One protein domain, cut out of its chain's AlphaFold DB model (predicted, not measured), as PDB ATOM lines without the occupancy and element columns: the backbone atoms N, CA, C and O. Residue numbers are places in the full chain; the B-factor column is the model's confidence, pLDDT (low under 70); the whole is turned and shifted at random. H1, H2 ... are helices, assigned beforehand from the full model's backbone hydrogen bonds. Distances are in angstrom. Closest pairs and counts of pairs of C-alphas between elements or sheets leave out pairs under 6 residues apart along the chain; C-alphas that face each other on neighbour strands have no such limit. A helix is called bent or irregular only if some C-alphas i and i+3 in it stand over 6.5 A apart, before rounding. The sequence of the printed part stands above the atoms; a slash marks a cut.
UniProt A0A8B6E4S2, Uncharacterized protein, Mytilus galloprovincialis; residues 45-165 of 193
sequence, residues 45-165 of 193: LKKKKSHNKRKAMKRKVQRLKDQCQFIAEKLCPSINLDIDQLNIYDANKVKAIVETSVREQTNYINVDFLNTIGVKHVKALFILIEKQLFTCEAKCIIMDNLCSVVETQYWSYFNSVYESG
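Overview. This is residues 45 to 165 of the 193 residues of an uncharacterized protein of Mytilus galloprovincialis (UniProt A0A8B6E4S2). One long helix, H1, runs along one side of a small body of helices and loops, and its residues 45 to 56 stick out beyond that body as an arm, the body without them spanning 32 by 29 by 24 A. In the middle of the body H4 crosses H1 and packs between it and H6, with H5 and the short H2 and H3 around it. The printed part has 121 residues with six named helices, H1 to H6 in chain order, and no named strand: all helix. It is compact, with a radius of gyration of the C-alphas of 15.2 A and spans of 51 by 29 by 28 A.

Arrangement. Begin with H1, residues 45 to 75, whose residues 64 to 72 alone touch H4, residues 119 to 130; the closest C-alphas, of Cys 68 and Ala 124, are 4.9 A apart, and the lines are only just about perpendicular, at 72 degrees. Residues 74 to 75 alone touch H3, residues 111 to 114, with the closest C-alphas, of Leu 75 and Phe 113, 6.2 A apart. H4 is the hub; it touches H6, residues 148 to 162, the same way at a steep tilt of 53 degrees, closest at the C-alphas of Val 119 and Val 150, 5.1 A. Its residues 127 to 130 alone touch H2, residues 94 to 98, closest at the C-alphas of Glu 130 and Val 98, 5.7 A. H5, residues 136 to 144, is close to H4 but not clearly touching: the closest C-alphas, of Lys 139 and Ile 129, are 6.7 A apart. Every O i to N i+4 pair is within hydrogen-bond range in H1, H2, H5 and H6, and 6 of 8 in H4; H3 is too short for one.

Along the chain. Find C-alpha 45 at (19.929, 67.951, -25.053); from there H1 runs 44.5 A to C-alpha 75 at (28.334, 24.269, -23.267). H4 spans 17.4 A and is irregular, with C-alphas 120 and 123 7.6 A apart. H5 spans 12.4 A, and H6 runs 20.9 A to C-alpha 162 at (45.687, 41.662, -25.077).

Size, cuts and confidence. The two C-alphas farthest apart, of Leu 45 and Glu 137, are 52.4 A apart. The printed part has no cut; look for long links from H1 to H2 and from H2 to H3. Residues 79 to 104, 132 and 163 to 165 of the model have pLDDT under 70.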
ATOM      1  N   LEU A  45      19.490  68.816 -23.955       75.56
ATOM      2  CA  LEU A  45      19.929  67.951 -25.053       75.56
ATOM      3  C   LEU A  45      21.143  67.101 -24.656       75.56
ATOM      4  O   LEU A  45      21.106  65.872 -24.794       75.56
ATOM      5  N   LYS A  46      22.185  67.711 -24.074       77.81
ATOM      6  CA  LYS A  46      23.384  67.012 -23.574       77.81
ATOM      7  C   LYS A  46      23.025  65.981 -22.496       77.81
ATOM      8  O   LYS A  46      23.480  64.834 -22.560       77.81
ATOM      9  N   LYS A  47      22.135  66.318 -21.551       77.94
ATOM     10  CA  LYS A  47      21.660  65.369 -20.522       77.94
ATOM     11  C   LYS A  47      20.928  64.176 -21.141       77.94
ATOM     12  O   LYS A  47      21.183  63.038 -20.744       77.94
ATOM     13  N   LYS A  48      20.039  64.416 -22.111       78.50
ATOM     14  CA  LYS A  48      19.282  63.363 -22.808       78.50
ATOM     15  C   LYS A  48      20.214  62.433 -23.587       78.50
ATOM     16  O   LYS A  48      20.099  61.215 -23.442       78.50
ATOM     17  N   LYS A  49      21.185  62.984 -24.330       82.19
ATOM     18  CA  LYS A  49      22.230  62.208 -25.026       82.19
ATOM     19  C   LYS A  49      23.033  61.345 -24.041       82.19
ATOM     20  O   LYS A  49      23.107  60.130 -24.219       82.19
ATOM     21  N   SER A  50      23.533  61.928 -22.947       80.19
ATOM     22  CA  SER A  50      24.269  61.205 -21.891       80.19
ATOM     23  C   SER A  50      23.443  60.090 -21.236       80.19
ATOM     24  O   SER A  50      23.934  58.982 -21.010       80.19
ATOM     25  N   HIS A  51      22.173  60.353 -20.926       84.56
ATOM     26  CA  HIS A  51      21.272  59.352 -20.359       84.56
ATOM     27  C   HIS A  51      21.024  58.194 -21.336       84.56
ATOM     28  O   HIS A  51      21.091  57.029 -20.943       84.56
ATOM     29  N   ASN A  52      20.797  58.495 -22.616       83.44
ATOM     30  CA  ASN A  52      20.609  57.478 -23.647       83.44
ATOM     31  C   ASN A  52      21.877  56.645 -23.868       83.44
ATOM     32  O   ASN A  52      21.768  55.423 -23.937       83.44
ATOM     33  N   LYS A  53      23.066  57.271 -23.871       82.31
ATOM     34  CA  LYS A  53      24.364  56.570 -23.917       82.31
ATOM     35  C   LYS A  53      24.491  55.586 -22.751       82.31
ATOM     36  O   LYS A  53      24.730  54.399 -22.964       82.31
ATOM     37  N   ARG A  54      24.220  56.035 -21.519       80.62
ATOM     38  CA  ARG A  54      24.231  55.172 -20.321       80.62
ATOM     39  C   ARG A  54      23.222  54.027 -20.409       80.62
ATOM     40  O   ARG A  54      23.559  52.888 -20.101       80.62
ATOM     41  N   LYS A  55      21.993  54.299 -20.853       85.88
ATOM     42  CA  LYS A  55      20.947  53.276 -21.019       85.88
ATOM     43  C   LYS A  55      21.325  52.243 -22.085       85.88
ATOM     44  O   LYS A  55      21.090  51.053 -21.886       85.88
ATOM     45  N   ALA A  56      21.918  52.680 -23.195       82.38
ATOM     46  CA  ALA A  56      22.407  51.799 -24.252       82.38
ATOM     47  C   ALA A  56      23.539  50.893 -23.751       82.38
ATOM     48  O   ALA A  56      23.484  49.687 -23.986       82.38
ATOM     49  N   MET A  57      24.494  51.439 -22.990       78.94
ATOM     50  CA  MET A  57      25.568  50.654 -22.369       78.94
ATOM     51  C   MET A  57      25.023  49.623 -21.379       78.94
ATOM     52  O   MET A  57      25.351  48.449 -21.504       78.94
ATOM     53  N   LYS A  58      24.097  50.004 -20.486       82.00
ATOM     54  CA  LYS A  58      23.434  49.045 -19.580       82.00
ATOM     55  C   LYS A  58      22.775  47.887 -20.340       82.00
ATOM     56  O   LYS A  58      22.954  46.731 -19.984       82.00
ATOM     57  N   ARG A  59      22.063  48.182 -21.433       84.19
ATOM     58  CA  ARG A  59      21.448  47.155 -22.298       84.19
ATOM     59  C   ARG A  59      22.472  46.310 -23.054       84.19
ATOM     60  O   ARG A  59      22.180  45.171 -23.398       84.19
ATOM     61  N   LYS A  60      23.630  46.872 -23.406       83.31
ATOM     62  CA  LYS A  60      24.729  46.140 -24.053       83.31
ATOM     63  C   LYS A  60      25.356  45.148 -23.070       83.31
ATOM     64  O   LYS A  60      25.519  43.992 -23.432       83.31
ATOM     65  N   VAL A  61      25.624  45.586 -21.839       81.19
ATOM     66  CA  VAL A  61      26.143  44.738 -20.756       81.19
ATOM     67  C   VAL A  61      25.164  43.618 -20.418       81.19
ATOM     68  O   VAL A  61      25.572  42.464 -20.386       81.19
ATOM     69  N   GLN A  62      23.875  43.931 -20.246       83.94
ATOM     70  CA  GLN A  62      22.875  42.904 -19.946       83.94
ATOM     71  C   GLN A  62      22.794  41.848 -21.053       83.94
ATOM     72  O   GLN A  62      22.889  40.666 -20.770       83.94
ATOM     73  N   ARG A  63      22.740  42.267 -22.326       86.31
ATOM     74  CA  ARG A  63      22.752  41.323 -23.454       86.31
ATOM     75  C   ARG A  63      23.978  40.413 -23.445       86.31
ATOM     76  O   ARG A  63      23.867  39.255 -23.822       86.31
ATOM     77  N   LEU A  64      25.137  40.928 -23.037       84.25
ATOM     78  CA  LEU A  64      26.354  40.129 -22.940       84.25
ATOM     79  C   LEU A  64      26.280  39.121 -21.786       84.25
ATOM     80  O   LEU A  64      26.651  37.970 -21.977       84.25
ATOM     81  N   LYS A  65      25.746  39.526 -20.627       83.12
ATOM     82  CA  LYS A  65      25.450  38.620 -19.507       83.12
ATOM     83  C   LYS A  65      24.513  37.488 -19.931       83.12
ATOM     84  O   LYS A  65      24.851  36.328 -19.725       83.12
ATOM     85  N   ASP A  66      23.411  37.822 -20.600       86.12
ATOM     86  CA  ASP A  66      22.430  36.846 -21.088       86.12
ATOM     87  C   ASP A  66      23.073  35.857 -22.083       86.12
ATOM     88  O   ASP A  66      22.794  34.660 -22.064       86.12
ATOM     89  N   GLN A  67      23.983  36.338 -22.943       88.38
ATOM     90  CA  GLN A  67      24.749  35.483 -23.856       88.38
ATOM     91  C   GLN A  67      25.738  34.570 -23.122       88.38
ATOM     92  O   GLN A  67      25.837  33.398 -23.474       88.38
ATOM     93  N   CYS A  68      26.464  35.079 -22.120       86.00
ATOM     94  CA  CYS A  68      27.355  34.259 -21.297       86.00
ATOM     95  C   CYS A  68      26.572  33.160 -20.576       86.00
ATOM     96  O   CYS A  68      26.998  32.009 -20.593       86.00
ATOM     97  N   GLN A  69      25.413  33.499 -20.008       85.88
ATOM     98  CA  GLN A  69      24.521  32.538 -19.367       85.88
ATOM     99  C   GLN A  69      24.095  31.438 -20.332       85.88
ATOM    100  O   GLN A  69      24.316  30.260 -20.074       85.88
ATOM    101  N   PHE A  70      23.549  31.837 -21.480       88.12
ATOM    102  CA  PHE A  70      23.079  30.906 -22.495       88.12
ATOM    103  C   PHE A  70      24.180  29.948 -22.968       88.12
ATOM    104  O   PHE A  70      23.943  28.747 -23.090       88.12
ATOM    105  N   ILE A  71      25.386  30.462 -23.237       88.62
ATOM    106  CA  ILE A  71      26.509  29.626 -23.671       88.62
ATOM    107  C   ILE A  71      26.948  28.703 -22.537       88.62
ATOM    108  O   ILE A  71      27.111  27.517 -22.790       88.62
ATOM    109  N   ALA A  72      27.107  29.202 -21.309       84.81
ATOM    110  CA  ALA A  72      27.540  28.388 -20.175       84.81
ATOM    111  C   ALA A  72      26.564  27.233 -19.889       84.81
ATOM    112  O   ALA A  72      26.990  26.085 -19.805       84.81
ATOM    113  N   GLU A  73      25.257  27.502 -19.845       86.62
ATOM    114  CA  GLU A  73      24.228  26.479 -19.597       86.62
ATOM    115  C   GLU A  73      24.211  25.370 -20.660       86.62
ATOM    116  O   GLU A  73      23.868  24.225 -20.366       86.62
ATOM    117  N   LYS A  74      24.558  25.694 -21.910       88.06
ATOM    118  CA  LYS A  74      24.541  24.739 -23.030       88.06
ATOM    119  C   LYS A  74      25.874  24.033 -23.246       88.06
ATOM    120  O   LYS A  74      25.879  22.851 -23.591       88.06
ATOM    121  N   LEU A  75      26.975  24.753 -23.057       87.06
ATOM    122  CA  LEU A  75      28.334  24.269 -23.267       87.06
ATOM    123  C   LEU A  75      28.815  23.429 -22.080       87.06
ATOM    124  O   LEU A  75      29.466  22.409 -22.286       87.06
ATOM    125  N   CYS A  76      28.462  23.825 -20.856       82.38
ATOM    126  CA  CYS A  76      28.839  23.144 -19.619       82.38
ATOM    127  C   CYS A  76      27.671  23.146 -18.607       82.38
ATOM    128  O   CYS A  76      27.713  23.871 -17.612       82.38
ATOM    129  N   PRO A  77      26.635  22.308 -18.813       75.31
ATOM    130  CA  PRO A  77      25.420  22.305 -17.985       75.31
ATOM    131  C   PRO A  77      25.658  21.976 -16.505       75.31
ATOM    132  O   PRO A  77      24.818  22.263 -15.658       75.31
ATOM    133  N   SER A  78      26.786  21.332 -16.191       71.06
ATOM    134  CA  SER A  78      27.184  20.973 -14.829       71.06
ATOM    135  C   SER A  78      27.688  22.160 -14.008       71.06
ATOM    136  O   SER A  78      27.769  22.062 -12.786       71.06
ATOM    137  N   ILE A  79      28.027  23.275 -14.656       68.94
ATOM    138  CA  ILE A  79      28.525  24.469 -13.990       68.94
ATOM    139  C   ILE A  79      27.359  25.395 -13.675       68.94
ATOM    140  O   ILE A  79      26.704  25.929 -14.569       68.94
ATOM    141  N   ASN A  80      27.166  25.666 -12.386       63.03
ATOM    142  CA  ASN A  80      26.268  26.718 -11.939       63.03
ATOM    143  C   ASN A  80      27.034  28.052 -11.929       63.03
ATOM    144  O   ASN A  80      27.669  28.417 -10.938       63.03
ATOM    145  N   LEU A  81      27.072  28.731 -13.078       68.44
ATOM    146  CA  LEU A  81      27.773  30.006 -13.226       68.44
ATOM    147  C   LEU A  81      26.903  31.135 -12.659       68.44
ATOM    148  O   LEU A  81      25.853  31.438 -13.216       68.44
ATOM    149  N   ASP A  82      27.351  31.804 -11.595       67.38
ATOM    150  CA  ASP A  82      26.695  33.028 -11.120       67.38
ATOM    151  C   ASP A  82      27.088  34.220 -12.018       67.38
ATOM    152  O   ASP A  82      28.106  34.889 -11.820       67.38
ATOM    153  N   ILE A  83      26.281  34.467 -13.054       65.88
ATOM    154  CA  ILE A  83      26.480  35.550 -14.034       65.88
ATOM    155  C   ILE A  83      26.432  36.937 -13.389       65.88
ATOM    156  O   ILE A  83      27.020  37.885 -13.926       65.88
ATOM    157  N   ASP A  84      25.792  37.086 -12.230       63.53
ATOM    158  CA  ASP A  84      25.747  38.370 -11.541       63.53
ATOM    159  C   ASP A  84      27.077  38.743 -10.887       63.53
ATOM    160  O   ASP A  84      27.378  39.935 -10.780       63.53
ATOM    161  N   GLN A  85      27.937  37.754 -10.621       59.75
ATOM    162  CA  GLN A  85      29.335  37.956 -10.227       59.75
ATOM    163  C   GLN A  85      30.265  38.273 -11.411       59.75
ATOM    164  O   GLN A  85      31.431  38.636 -11.216       59.75
ATOM    165  N   LEU A  86      29.794  38.173 -12.662       62.03
ATOM    166  CA  LEU A  86      30.562  38.652 -13.810       62.03
ATOM    167  C   LEU A  86      30.584  40.187 -13.775       62.03
ATOM    168  O   LEU A  86      29.627  40.860 -14.166       62.03
ATOM    169  N   ASN A  87      31.712  40.733 -13.317       59.12
ATOM    170  CA  ASN A  87      32.001  42.164 -13.201       59.12
ATOM    171  C   ASN A  87      32.200  42.826 -14.589       59.12
ATOM    172  O   ASN A  87      33.219  43.448 -14.870       59.12
ATOM    173  N   ILE A  88      31.231  42.673 -15.499       61.12
ATOM    174  CA  ILE A  88      31.254  43.179 -16.879       61.12
ATOM    175  C   ILE A  88      30.848  44.660 -16.871       61.12
ATOM    176  O   ILE A  88      29.768  45.032 -17.323       61.12
ATOM    177  N   TYR A  89      31.683  45.524 -16.294       52.94
ATOM    178  CA  TYR A  89      31.409  46.967 -16.253       52.94
ATOM    179  C   TYR A  89      31.917  47.707 -17.493       52.94
ATOM    180  O   TYR A  89      31.420  48.792 -17.789       52.94
ATOM    181  N   ASP A  90      32.837  47.108 -18.255       52.69
ATOM    182  CA  ASP A  90      33.325  47.675 -19.508       52.69
ATOM    183  C   ASP A  90      33.907  46.599 -20.431       52.69
ATOM    184  O   ASP A  90      34.635  45.719 -19.974       52.69
ATOM    185  N   ALA A  91      33.635  46.688 -21.735       46.62
ATOM    186  CA  ALA A  91      34.238  45.782 -22.720       46.62
ATOM    187  C   ALA A  91      35.762  46.000 -22.849       46.62
ATOM    188  O   ALA A  91      36.471  45.084 -23.247       46.62
ATOM    189  N   ASN A  92      36.252  47.176 -22.438       48.72
ATOM    190  CA  ASN A  92      37.674  47.529 -22.419       48.72
ATOM    191  C   ASN A  92      38.357  47.157 -21.085       48.72
ATOM    192  O   ASN A  92      39.578  47.152 -20.986       48.72
ATOM    193  N   LYS A  93      37.585  46.793 -20.047       51.94
ATOM    194  CA  LYS A  93      38.091  46.362 -18.727       51.94
ATOM    195  C   LYS A  93      38.010  44.852 -18.531       51.94
ATOM    196  O   LYS A  93      38.016  44.375 -17.399       51.94
ATOM    197  N   VAL A  94      37.937  44.085 -19.618       51.03
ATOM    198  CA  VAL A  94      37.821  42.622 -19.550       51.03
ATOM    199  C   VAL A  94      39.006  41.994 -18.809       51.03
ATOM    200  O   VAL A  94      38.799  41.005 -18.119       51.03
ATOM    201  N   LYS A  95      40.188  42.627 -18.784       51.06
ATOM    202  CA  LYS A  95      41.304  42.216 -17.907       51.06
ATOM    203  C   LYS A  95      40.902  42.092 -16.424       51.06
ATOM    204  O   LYS A  95      41.234  41.095 -15.799       51.06
ATOM    205  N   ALA A  96      40.096  43.012 -15.884       46.56
ATOM    206  CA  ALA A  96      39.621  42.950 -14.492       46.56
ATOM    207  C   ALA A  96      38.580  41.833 -14.248       46.56
ATOM    208  O   ALA A  96      38.309  41.447 -13.112       46.56
ATOM    209  N   ILE A  97      37.977  41.300 -15.315       50.22
ATOM    210  CA  ILE A  97      37.031  40.177 -15.270       50.22
ATOM    211  C   ILE A  97      37.795  38.853 -15.097       50.22
ATOM    212  O   ILE A  97      37.283  37.949 -14.439       50.22
ATOM    213  N   VAL A  98      39.026  38.761 -15.613       49.44
ATOM    214  CA  VAL A  98      39.906  37.576 -15.537       49.44
ATOM    215  C   VAL A  98      40.367  37.274 -14.103       49.44
ATOM    216  O   VAL A  98      40.582  36.119 -13.751       49.44
ATOM    217  N   GLU A  99      40.463  38.288 -13.241       46.06
ATOM    218  CA  GLU A  99      41.017  38.151 -11.883       46.06
ATOM    219  C   GLU A  99      40.052  37.530 -10.858       46.06
ATOM    220  O   GLU A  99      40.452  37.189  -9.746       46.06
ATOM    221  N   THR A 100      38.773  37.352 -11.205       50.50
ATOM    222  CA  THR A 100      37.803  36.690 -10.316       50.50
ATOM    223  C   THR A 100      37.796  35.192 -10.594       50.50
ATOM    224  O   THR A 100      37.142  34.736 -11.533       50.50
ATOM    225  N   SER A 101      38.549  34.438  -9.788       50.72
ATOM    226  CA  SER A 101      38.703  32.990  -9.920       50.72
ATOM    227  C   SER A 101      37.420  32.237  -9.564       50.72
ATOM    228  O   SER A 101      36.832  32.415  -8.495       50.72
ATOM    229  N   VAL A 102      36.994  31.352 -10.464       56.97
ATOM    230  CA  VAL A 102      36.027  30.297 -10.143       56.97
ATOM    231  C   VAL A 102      36.794  29.164  -9.452       56.97
ATOM    232  O   VAL A 102      37.883  28.798  -9.886       56.97
ATOM    233  N   ARG A 103      36.261  28.635  -8.340       56.00
ATOM    234  CA  ARG A 103      36.948  27.628  -7.502       56.00
ATOM    235  C   ARG A 103      37.084  26.247  -8.155       56.00
ATOM    236  O   ARG A 103      37.937  25.480  -7.721       56.00
ATOM    237  N   GLU A 104      36.281  25.934  -9.168       68.50
ATOM    238  CA  GLU A 104      36.259  24.621  -9.819       68.50
ATOM    239  C   GLU A 104      36.262  24.789 -11.342       68.50
ATOM    240  O   GLU A 104      35.353  25.390 -11.915       68.50
ATOM    241  N   GLN A 105      37.310  24.276 -11.992       76.69
ATOM    242  CA  GLN A 105      37.422  24.223 -13.451       76.69
ATOM    243  C   GLN A 105      36.797  22.925 -13.974       76.69
ATOM    244  O   GLN A 105      36.860  21.900 -13.297       76.69
ATOM    245  N   THR A 106      36.252  22.934 -15.193       76.56
ATOM    246  CA  THR A 106      35.683  21.727 -15.823       76.56
ATOM    247  C   THR A 106      36.420  21.296 -17.090       76.56
ATOM    248  O   THR A 106      36.910  22.134 -17.851       76.56
ATOM    249  N   ASN A 107      36.407  19.981 -17.334       80.94
ATOM    250  CA  ASN A 107      36.732  19.346 -18.620       80.94
ATOM    251  C   ASN A 107      35.487  18.963 -19.430       80.94
ATOM    252  O   ASN A 107      35.587  18.633 -20.608       80.94
ATOM    253  N   TYR A 108      34.311  18.973 -18.802       82.06
ATOM    254  CA  TYR A 108      33.082  18.495 -19.420       82.06
ATOM    255  C   TYR A 108      32.500  19.571 -20.331       82.06
ATOM    256  O   TYR A 108      31.869  20.521 -19.864       82.06
ATOM    257  N   ILE A 109      32.726  19.398 -21.632       87.38
ATOM    258  CA  ILE A 109      32.251  20.293 -22.683       87.38
ATOM    259  C   ILE A 109      31.313  19.532 -23.607       87.38
ATOM    260  O   ILE A 109      31.632  18.453 -24.104       87.38
ATOM    261  N   ASN A 110      30.163  20.131 -23.881       88.06
ATOM    262  CA  ASN A 110      29.263  19.681 -24.926       88.06
ATOM    263  C   ASN A 110      29.768  20.152 -26.300       88.06
ATOM    264  O   ASN A 110      29.454  21.259 -26.742       88.06
ATOM    265  N   VAL A 111      30.562  19.310 -26.962       85.44
ATOM    266  CA  VAL A 111      31.177  19.616 -28.264       85.44
ATOM    267  C   VAL A 111      30.126  19.844 -29.357       85.44
ATOM    268  O   VAL A 111      30.301  20.731 -30.190       85.44
ATOM    269  N   ASP A 112      28.985  19.149 -29.308       87.69
ATOM    270  CA  ASP A 112      27.914  19.295 -30.307       87.69
ATOM    271  C   ASP A 112      27.363  20.728 -30.361       87.69
ATOM    272  O   ASP A 112      26.985  21.235 -31.422       87.69
ATOM    273  N   PHE A 113      27.352  21.423 -29.219       89.44
ATOM    274  CA  PHE A 113      26.882  22.802 -29.138       89.44
ATOM    275  C   PHE A 113      27.850  23.812 -29.777       89.44
ATOM    276  O   PHE A 113      27.401  24.878 -30.207       89.44
ATOM    277  N   LEU A 114      29.146  23.497 -29.909       87.19
ATOM    278  CA  LEU A 114      30.150  24.428 -30.449       87.19
ATOM    279  C   LEU A 114      29.823  24.875 -31.878       87.19
ATOM    280  O   LEU A 114      29.949  26.055 -32.199       87.19
ATOM    281  N   ASN A 115      29.258  23.978 -32.690       82.88
ATOM    282  CA  ASN A 115      28.800  24.286 -34.048       82.88
ATOM    283  C   ASN A 115      27.621  25.279 -34.097       82.88
ATOM    284  O   ASN A 115      27.340  25.869 -35.138       82.88
ATOM    285  N   THR A 116      26.925  25.485 -32.976       86.94
ATOM    286  CA  THR A 116      25.795  26.425 -32.857       86.94
ATOM    287  C   THR A 116      26.258  27.833 -32.456       86.94
ATOM    288  O   THR A 116      25.506  28.812 -32.552       86.94
ATOM    289  N   ILE A 117      27.506  27.977 -32.003       88.81
ATOM    290  CA  ILE A 117      28.064  29.267 -31.607       88.81
ATOM    291  C   ILE A 117      28.332  30.092 -32.867       88.81
ATOM    292  O   ILE A 117      29.228  29.796 -33.637       88.81
ATOM    293  N   GLY A 118      27.555  31.155 -33.084       87.31
ATOM    294  CA  GLY A 118      27.813  32.126 -34.151       87.31
ATOM    295  C   GLY A 118      28.715  33.292 -33.727       87.31
ATOM    296  O   GLY A 118      28.912  33.554 -32.542       87.31
ATOM    297  N   VAL A 119      29.159  34.091 -34.705       87.50
ATOM    298  CA  VAL A 119      30.037  35.270 -34.514       87.50
ATOM    299  C   VAL A 119      29.508  36.255 -33.460       87.50
ATOM    300  O   VAL A 119      30.267  36.836 -32.688       87.50
ATOM    301  N   LYS A 120      28.181  36.398 -33.352       87.00
ATOM    302  CA  LYS A 120      27.524  37.262 -32.354       87.00
ATOM    303  C   LYS A 120      27.809  36.881 -30.892       87.00
ATOM    304  O   LYS A 120      27.508  37.674 -30.004       87.00
ATOM    305  N   HIS A 121      28.326  35.678 -30.643       89.38
ATOM    306  CA  HIS A 121      28.614  35.124 -29.320       89.38
ATOM    307  C   HIS A 121      30.097  35.182 -28.941       89.38
ATOM    308  O   HIS A 121      30.428  34.895 -27.795       89.38
ATOM    309  N   VAL A 122      30.984  35.574 -29.863       88.38
ATOM    310  CA  VAL A 122      32.446  35.540 -29.671       88.38
ATOM    311  C   VAL A 122      32.877  36.238 -28.381       88.38
ATOM    312  O   VAL A 122      33.666  35.695 -27.617       88.38
ATOM    313  N   LYS A 123      32.299  37.406 -28.080       85.19
ATOM    314  CA  LYS A 123      32.625  38.160 -26.859       85.19
ATOM    315  C   LYS A 123      32.238  37.416 -25.582       85.19
ATOM    316  O   LYS A 123      32.978  37.455 -24.608       85.19
ATOM    317  N   ALA A 124      31.083  36.755 -25.587       86.12
ATOM    318  CA  ALA A 124      30.627  35.966 -24.451       86.12
ATOM    319  C   ALA A 124      31.493  34.709 -24.277       86.12
ATOM    320  O   ALA A 124      31.931  34.422 -23.169       86.12
ATOM    321  N   LEU A 125      31.812  34.021 -25.380       88.19
ATOM    322  CA  LEU A 125      32.713  32.868 -25.374       88.19
ATOM    323  C   LEU A 125      34.101  33.236 -24.828       88.19
ATOM    324  O   LEU A 125      34.617  32.540 -23.961       88.19
ATOM    325  N   PHE A 126      34.665  34.361 -25.273       86.88
ATOM    326  CA  PHE A 126      35.920  34.896 -24.747       86.88
ATOM    327  C   PHE A 126      35.862  35.108 -23.234       86.88
ATOM    328  O   PHE A 126      36.716  34.600 -22.517       86.88
ATOM    329  N   ILE A 127      34.824  35.779 -22.727       81.38
ATOM    330  CA  ILE A 127      34.666  36.003 -21.282       81.38
ATOM    331  C   ILE A 127      34.629  34.679 -20.511       81.38
ATOM    332  O   ILE A 127      35.268  34.571 -19.470       81.38
ATOM    333  N   LEU A 128      33.899  33.679 -21.011       82.12
ATOM    334  CA  LEU A 128      33.780  32.371 -20.359       82.12
ATOM    335  C   LEU A 128      35.105  31.597 -20.343       82.12
ATOM    336  O   LEU A 128      35.452  31.005 -19.323       82.12
ATOM    337  N   ILE A 129      35.859  31.630 -21.446       84.81
ATOM    338  CA  ILE A 129      37.182  31.000 -21.548       84.81
ATOM    339  C   ILE A 129      38.183  31.671 -20.600       84.81
ATOM    340  O   ILE A 129      38.937  30.989 -19.896       84.81
ATOM    341  N   GLU A 130      38.162  32.999 -20.535       78.75
ATOM    342  CA  GLU A 130      39.107  33.775 -19.732       78.75
ATOM    343  C   GLU A 130      38.781  33.768 -18.231       78.75
ATOM    344  O   GLU A 130      39.684  33.872 -17.408       78.75
ATOM    345  N   LYS A 131      37.524  33.524 -17.843       72.31
ATOM    346  CA  LYS A 131      37.053  33.406 -16.445       72.31
ATOM    347  C   LYS A 131      37.607  32.208 -15.652       72.31
ATOM    348  O   LYS A 131      37.095  31.899 -14.580       72.31
ATOM    349  N   GLN A 132      38.629  31.526 -16.170       67.81
ATOM    350  CA  GLN A 132      39.204  30.299 -15.608       67.81
ATOM    351  C   GLN A 132      38.158  29.201 -15.350       67.81
ATOM    352  O   GLN A 132      38.341  28.375 -14.467       67.81
ATOM    353  N   LEU A 133      37.065  29.183 -16.121       74.69
ATOM    354  CA  LEU A 133      35.998  28.187 -15.978       74.69
ATOM    355  C   LEU A 133      36.412  26.803 -16.494       74.69
ATOM    356  O   LEU A 133      35.950  25.764 -16.029       74.69
ATOM    357  N   PHE A 134      37.292  26.812 -17.487       83.88
ATOM    358  CA  PHE A 134      37.748  25.644 -18.216       83.88
ATOM    359  C   PHE A 134      39.216  25.391 -17.902       83.88
ATOM    360  O   PHE A 134      40.008  26.337 -17.796       83.88
ATOM    361  N   THR A 135      39.588  24.119 -17.798       84.38
ATOM    362  CA  THR A 135      41.002  23.730 -17.763       84.38
ATOM    363  C   THR A 135      41.680  24.037 -19.100       84.38
ATOM    364  O   THR A 135      41.022  24.323 -20.101       84.38
ATOM    365  N   CYS A 136      43.009  23.948 -19.149       85.44
ATOM    366  CA  CYS A 136      43.752  24.119 -20.400       85.44
ATOM    367  C   CYS A 136      43.278  23.146 -21.498       85.44
ATOM    368  O   CYS A 136      43.012  23.566 -22.619       85.44
ATOM    369  N   GLU A 137      43.085  21.872 -21.152       86.31
ATOM    370  CA  GLU A 137      42.616  20.835 -22.080       86.31
ATOM    371  C   GLU A 137      41.241  21.177 -22.664       86.31
ATOM    372  O   GLU A 137      41.034  21.139 -23.875       86.31
ATOM    373  N   ALA A 138      40.322  21.602 -21.801       86.50
ATOM    374  CA  ALA A 138      38.987  22.020 -22.189       86.50
ATOM    375  C   ALA A 138      39.014  23.220 -23.153       86.50
ATOM    376  O   ALA A 138      38.300  23.239 -24.155       86.50
ATOM    377  N   LYS A 139      39.878  24.207 -22.890       88.62
ATOM    378  CA  LYS A 139      40.065  25.357 -23.783       88.62
ATOM    379  C   LYS A 139      40.555  24.927 -25.164       88.62
ATOM    380  O   LYS A 139      40.004  25.402 -26.151       88.62
ATOM    381  N   CYS A 140      41.530  24.020 -25.236       88.50
ATOM    382  CA  CYS A 140      42.013  23.488 -26.512       88.50
ATOM    383  C   CYS A 140      40.883  22.802 -27.288       88.50
ATOM    384  O   CYS A 140      40.643  23.153 -28.435       88.50
ATOM    385  N   ILE A 141      40.109  21.925 -26.632       90.31
ATOM    386  CA  ILE A 141      38.971  21.237 -27.267       90.31
ATOM    387  C   ILE A 141      37.954  22.238 -27.820       90.31
ATOM    388  O   ILE A 141      37.463  22.054 -28.933       90.31
ATOM    389  N   ILE A 142      37.631  23.292 -27.063       90.81
ATOM    390  CA  ILE A 142      36.723  24.341 -27.536       90.81
ATOM    391  C   ILE A 142      37.281  24.965 -28.813       90.81
ATOM    392  O   ILE A 142      36.576  24.988 -29.815       90.81
ATOM    393  N   MET A 143      38.530  25.436 -28.782       89.81
ATOM    394  CA  MET A 143      39.145  26.148 -29.903       89.81
ATOM    395  C   MET A 143      39.286  25.269 -31.151       89.81
ATOM    396  O   MET A 143      38.941  25.726 -32.236       89.81
ATOM    397  N   ASP A 144      39.669  24.002 -30.991       89.50
ATOM    398  CA  ASP A 144      39.838  23.043 -32.092       89.50
ATOM    399  C   ASP A 144      38.516  22.696 -32.800       89.50
ATOM    400  O   ASP A 144      38.515  22.261 -33.951       89.50
ATOM    401  N   ASN A 145      37.379  22.870 -32.118       89.62
ATOM    402  CA  ASN A 145      36.051  22.517 -32.628       89.62
ATOM    403  C   ASN A 145      35.188  23.744 -32.975       89.62
ATOM    404  O   ASN A 145      34.010  23.594 -33.311       89.62
ATOM    405  N   LEU A 146      35.731  24.964 -32.900       89.94
ATOM    406  CA  LEU A 146      35.019  26.149 -33.370       89.94
ATOM    407  C   LEU A 146      34.946  26.169 -34.899       89.94
ATOM    408  O   LEU A 146      35.875  25.808 -35.613       89.94
ATOM    409  N   CYS A 147      33.834  26.683 -35.426       89.56
ATOM    410  CA  CYS A 147      33.757  27.011 -36.844       89.56
ATOM    411  C   CYS A 147      34.812  28.079 -37.192       89.56
ATOM    412  O   CYS A 147      34.918  29.088 -36.494       89.56
ATOM    413  N   SER A 148      35.516  27.908 -38.315       89.00
ATOM    414  CA  SER A 148      36.633  28.769 -38.750       89.00
ATOM    415  C   SER A 148      36.326  30.273 -38.736       89.00
ATOM    416  O   SER A 148      37.168  31.092 -38.369       89.00
ATOM    417  N   VAL A 149      35.098  30.662 -39.093       90.31
ATOM    418  CA  VAL A 149      34.663  32.070 -39.071       90.31
ATOM    419  C   VAL A 149      34.626  32.615 -37.641       90.31
ATOM    420  O   VAL A 149      35.025  33.750 -37.390       90.31
ATOM    421  N   VAL A 150      34.135  31.814 -36.697       90.31
ATOM    422  CA  VAL A 150      34.021  32.178 -35.278       90.31
ATOM    423  C   VAL A 150      35.398  32.207 -34.639       90.31
ATOM    424  O   VAL A 150      35.698  33.144 -33.908       90.31
ATOM    425  N   GLU A 151      36.235  31.229 -34.969       89.81
ATOM    426  CA  GLU A 151      37.623  31.140 -34.528       89.81
ATOM    427  C   GLU A 151      38.436  32.367 -34.974       89.81
ATOM    428  O   GLU A 151      39.058  33.038 -34.153       89.81
ATOM    429  N   THR A 152      38.348  32.750 -36.252       91.00
ATOM    430  CA  THR A 152      39.036  33.942 -36.782       91.00
ATOM    431  C   THR A 152      38.610  35.211 -36.037       91.00
ATOM    432  O   THR A 152      39.436  36.047 -35.665       91.00
ATOM    433  N   GLN A 153      37.306  35.360 -35.789       90.38
ATOM    434  CA  GLN A 153      36.757  36.502 -35.051       90.38
ATOM    435  C   GLN A 153      37.156  36.477 -33.574       90.38
ATOM    436  O   GLN A 153      37.393  37.530 -32.983       90.38
ATOM    437  N   TYR A 154      37.255  35.286 -32.983       90.88
ATOM    438  CA  TYR A 154      37.755  35.102 -31.631       90.88
ATOM    439  C   TYR A 154      39.200  35.572 -31.517       90.88
ATOM    440  O   TYR A 154      39.481  36.406 -30.662       90.88
ATOM    441  N   TRP A 155      40.093  35.114 -32.396       90.44
ATOM    442  CA  TRP A 155      41.504  35.502 -32.362       90.44
ATOM    443  C   TRP A 155      41.709  36.993 -32.626       90.44
ATOM    444  O   TRP A 155      42.479  37.640 -31.922       90.44
ATOM    445  N   SER A 156      40.953  37.574 -33.562       88.50
ATOM    446  CA  SER A 156      40.960  39.025 -33.779       88.50
ATOM    447  C   SER A 156      40.551  39.790 -32.514       88.50
ATOM    448  O   SER A 156      41.207  40.762 -32.138       88.50
ATOM    449  N   TYR A 157      39.510  39.326 -31.813       86.25
ATOM    450  CA  TYR A 157      39.089  39.931 -30.552       86.25
ATOM    451  C   TYR A 157      40.118  39.717 -29.433       86.25
ATOM    452  O   TYR A 157      40.429  40.663 -28.712       86.25
ATOM    453  N   PHE A 158      40.678  38.513 -29.308       85.94
ATOM    454  CA  PHE A 158      41.715  38.175 -28.335       85.94
ATOM    455  C   PHE A 158      42.915  39.119 -28.462       85.94
ATOM    456  O   PHE A 158      43.284  39.779 -27.487       85.94
ATOM    457  N   ASN A 159      43.449  39.267 -29.676       85.38
ATOM    458  CA  ASN A 159      44.554  40.176 -29.967       85.38
ATOM    459  C   ASN A 159      44.167  41.618 -29.635       85.38
ATOM    460  O   ASN A 159      44.896  42.305 -28.930       85.38
ATOM    461  N   SER A 160      42.961  42.054 -30.009       82.81
ATOM    462  CA  SER A 160      42.495  43.402 -29.664       82.81
ATOM    463  C   SER A 160      42.393  43.664 -28.157       82.81
ATOM    464  O   SER A 160      42.485  44.812 -27.754       82.81
ATOM    465  N   VAL A 161      42.206  42.649 -27.307       76.50
ATOM    466  CA  VAL A 161      42.112  42.814 -25.842       76.50
ATOM    467  C   VAL A 161      43.489  42.753 -25.175       76.50
ATOM    468  O   VAL A 161      43.733  43.445 -24.181       76.50
ATOM    469  N   TYR A 162      44.387  41.917 -25.694       74.62
ATOM    470  CA  TYR A 162      45.687  41.662 -25.077       74.62
ATOM    471  C   TYR A 162      46.828  42.492 -25.681       74.62
ATOM    472  O   TYR A 162      47.680  42.958 -24.925       74.62
ATOM    473  N   GLU A 163      46.811  42.765 -26.987       69.88
ATOM    474  CA  GLU A 163      47.823  43.574 -27.690       69.88
ATOM    475  C   GLU A 163      47.561  45.083 -27.570       69.88
ATOM    476  O   GLU A 163      48.506  45.867 -27.489       69.88
ATOM    477  N   SER A 164      46.299  45.511 -27.437       56.53
ATOM    478  CA  SER A 164      45.952  46.919 -27.144       56.53
ATOM    479  C   SER A 164      46.506  47.410 -25.801       56.53
ATOM    480  O   SER A 164      46.691  48.606 -25.596       56.53
ATOM    481  N   GLY A 165      46.873  46.489 -24.902       48.59
ATOM    482  CA  GLY A 165      47.569  46.804 -23.656       48.59
ATOM    483  C   GLY A 165      49.006  47.308 -23.820       48.59
ATOM    484  O   GLY A 165      49.602  47.672 -22.811       48.59
TER     485      GLY A 165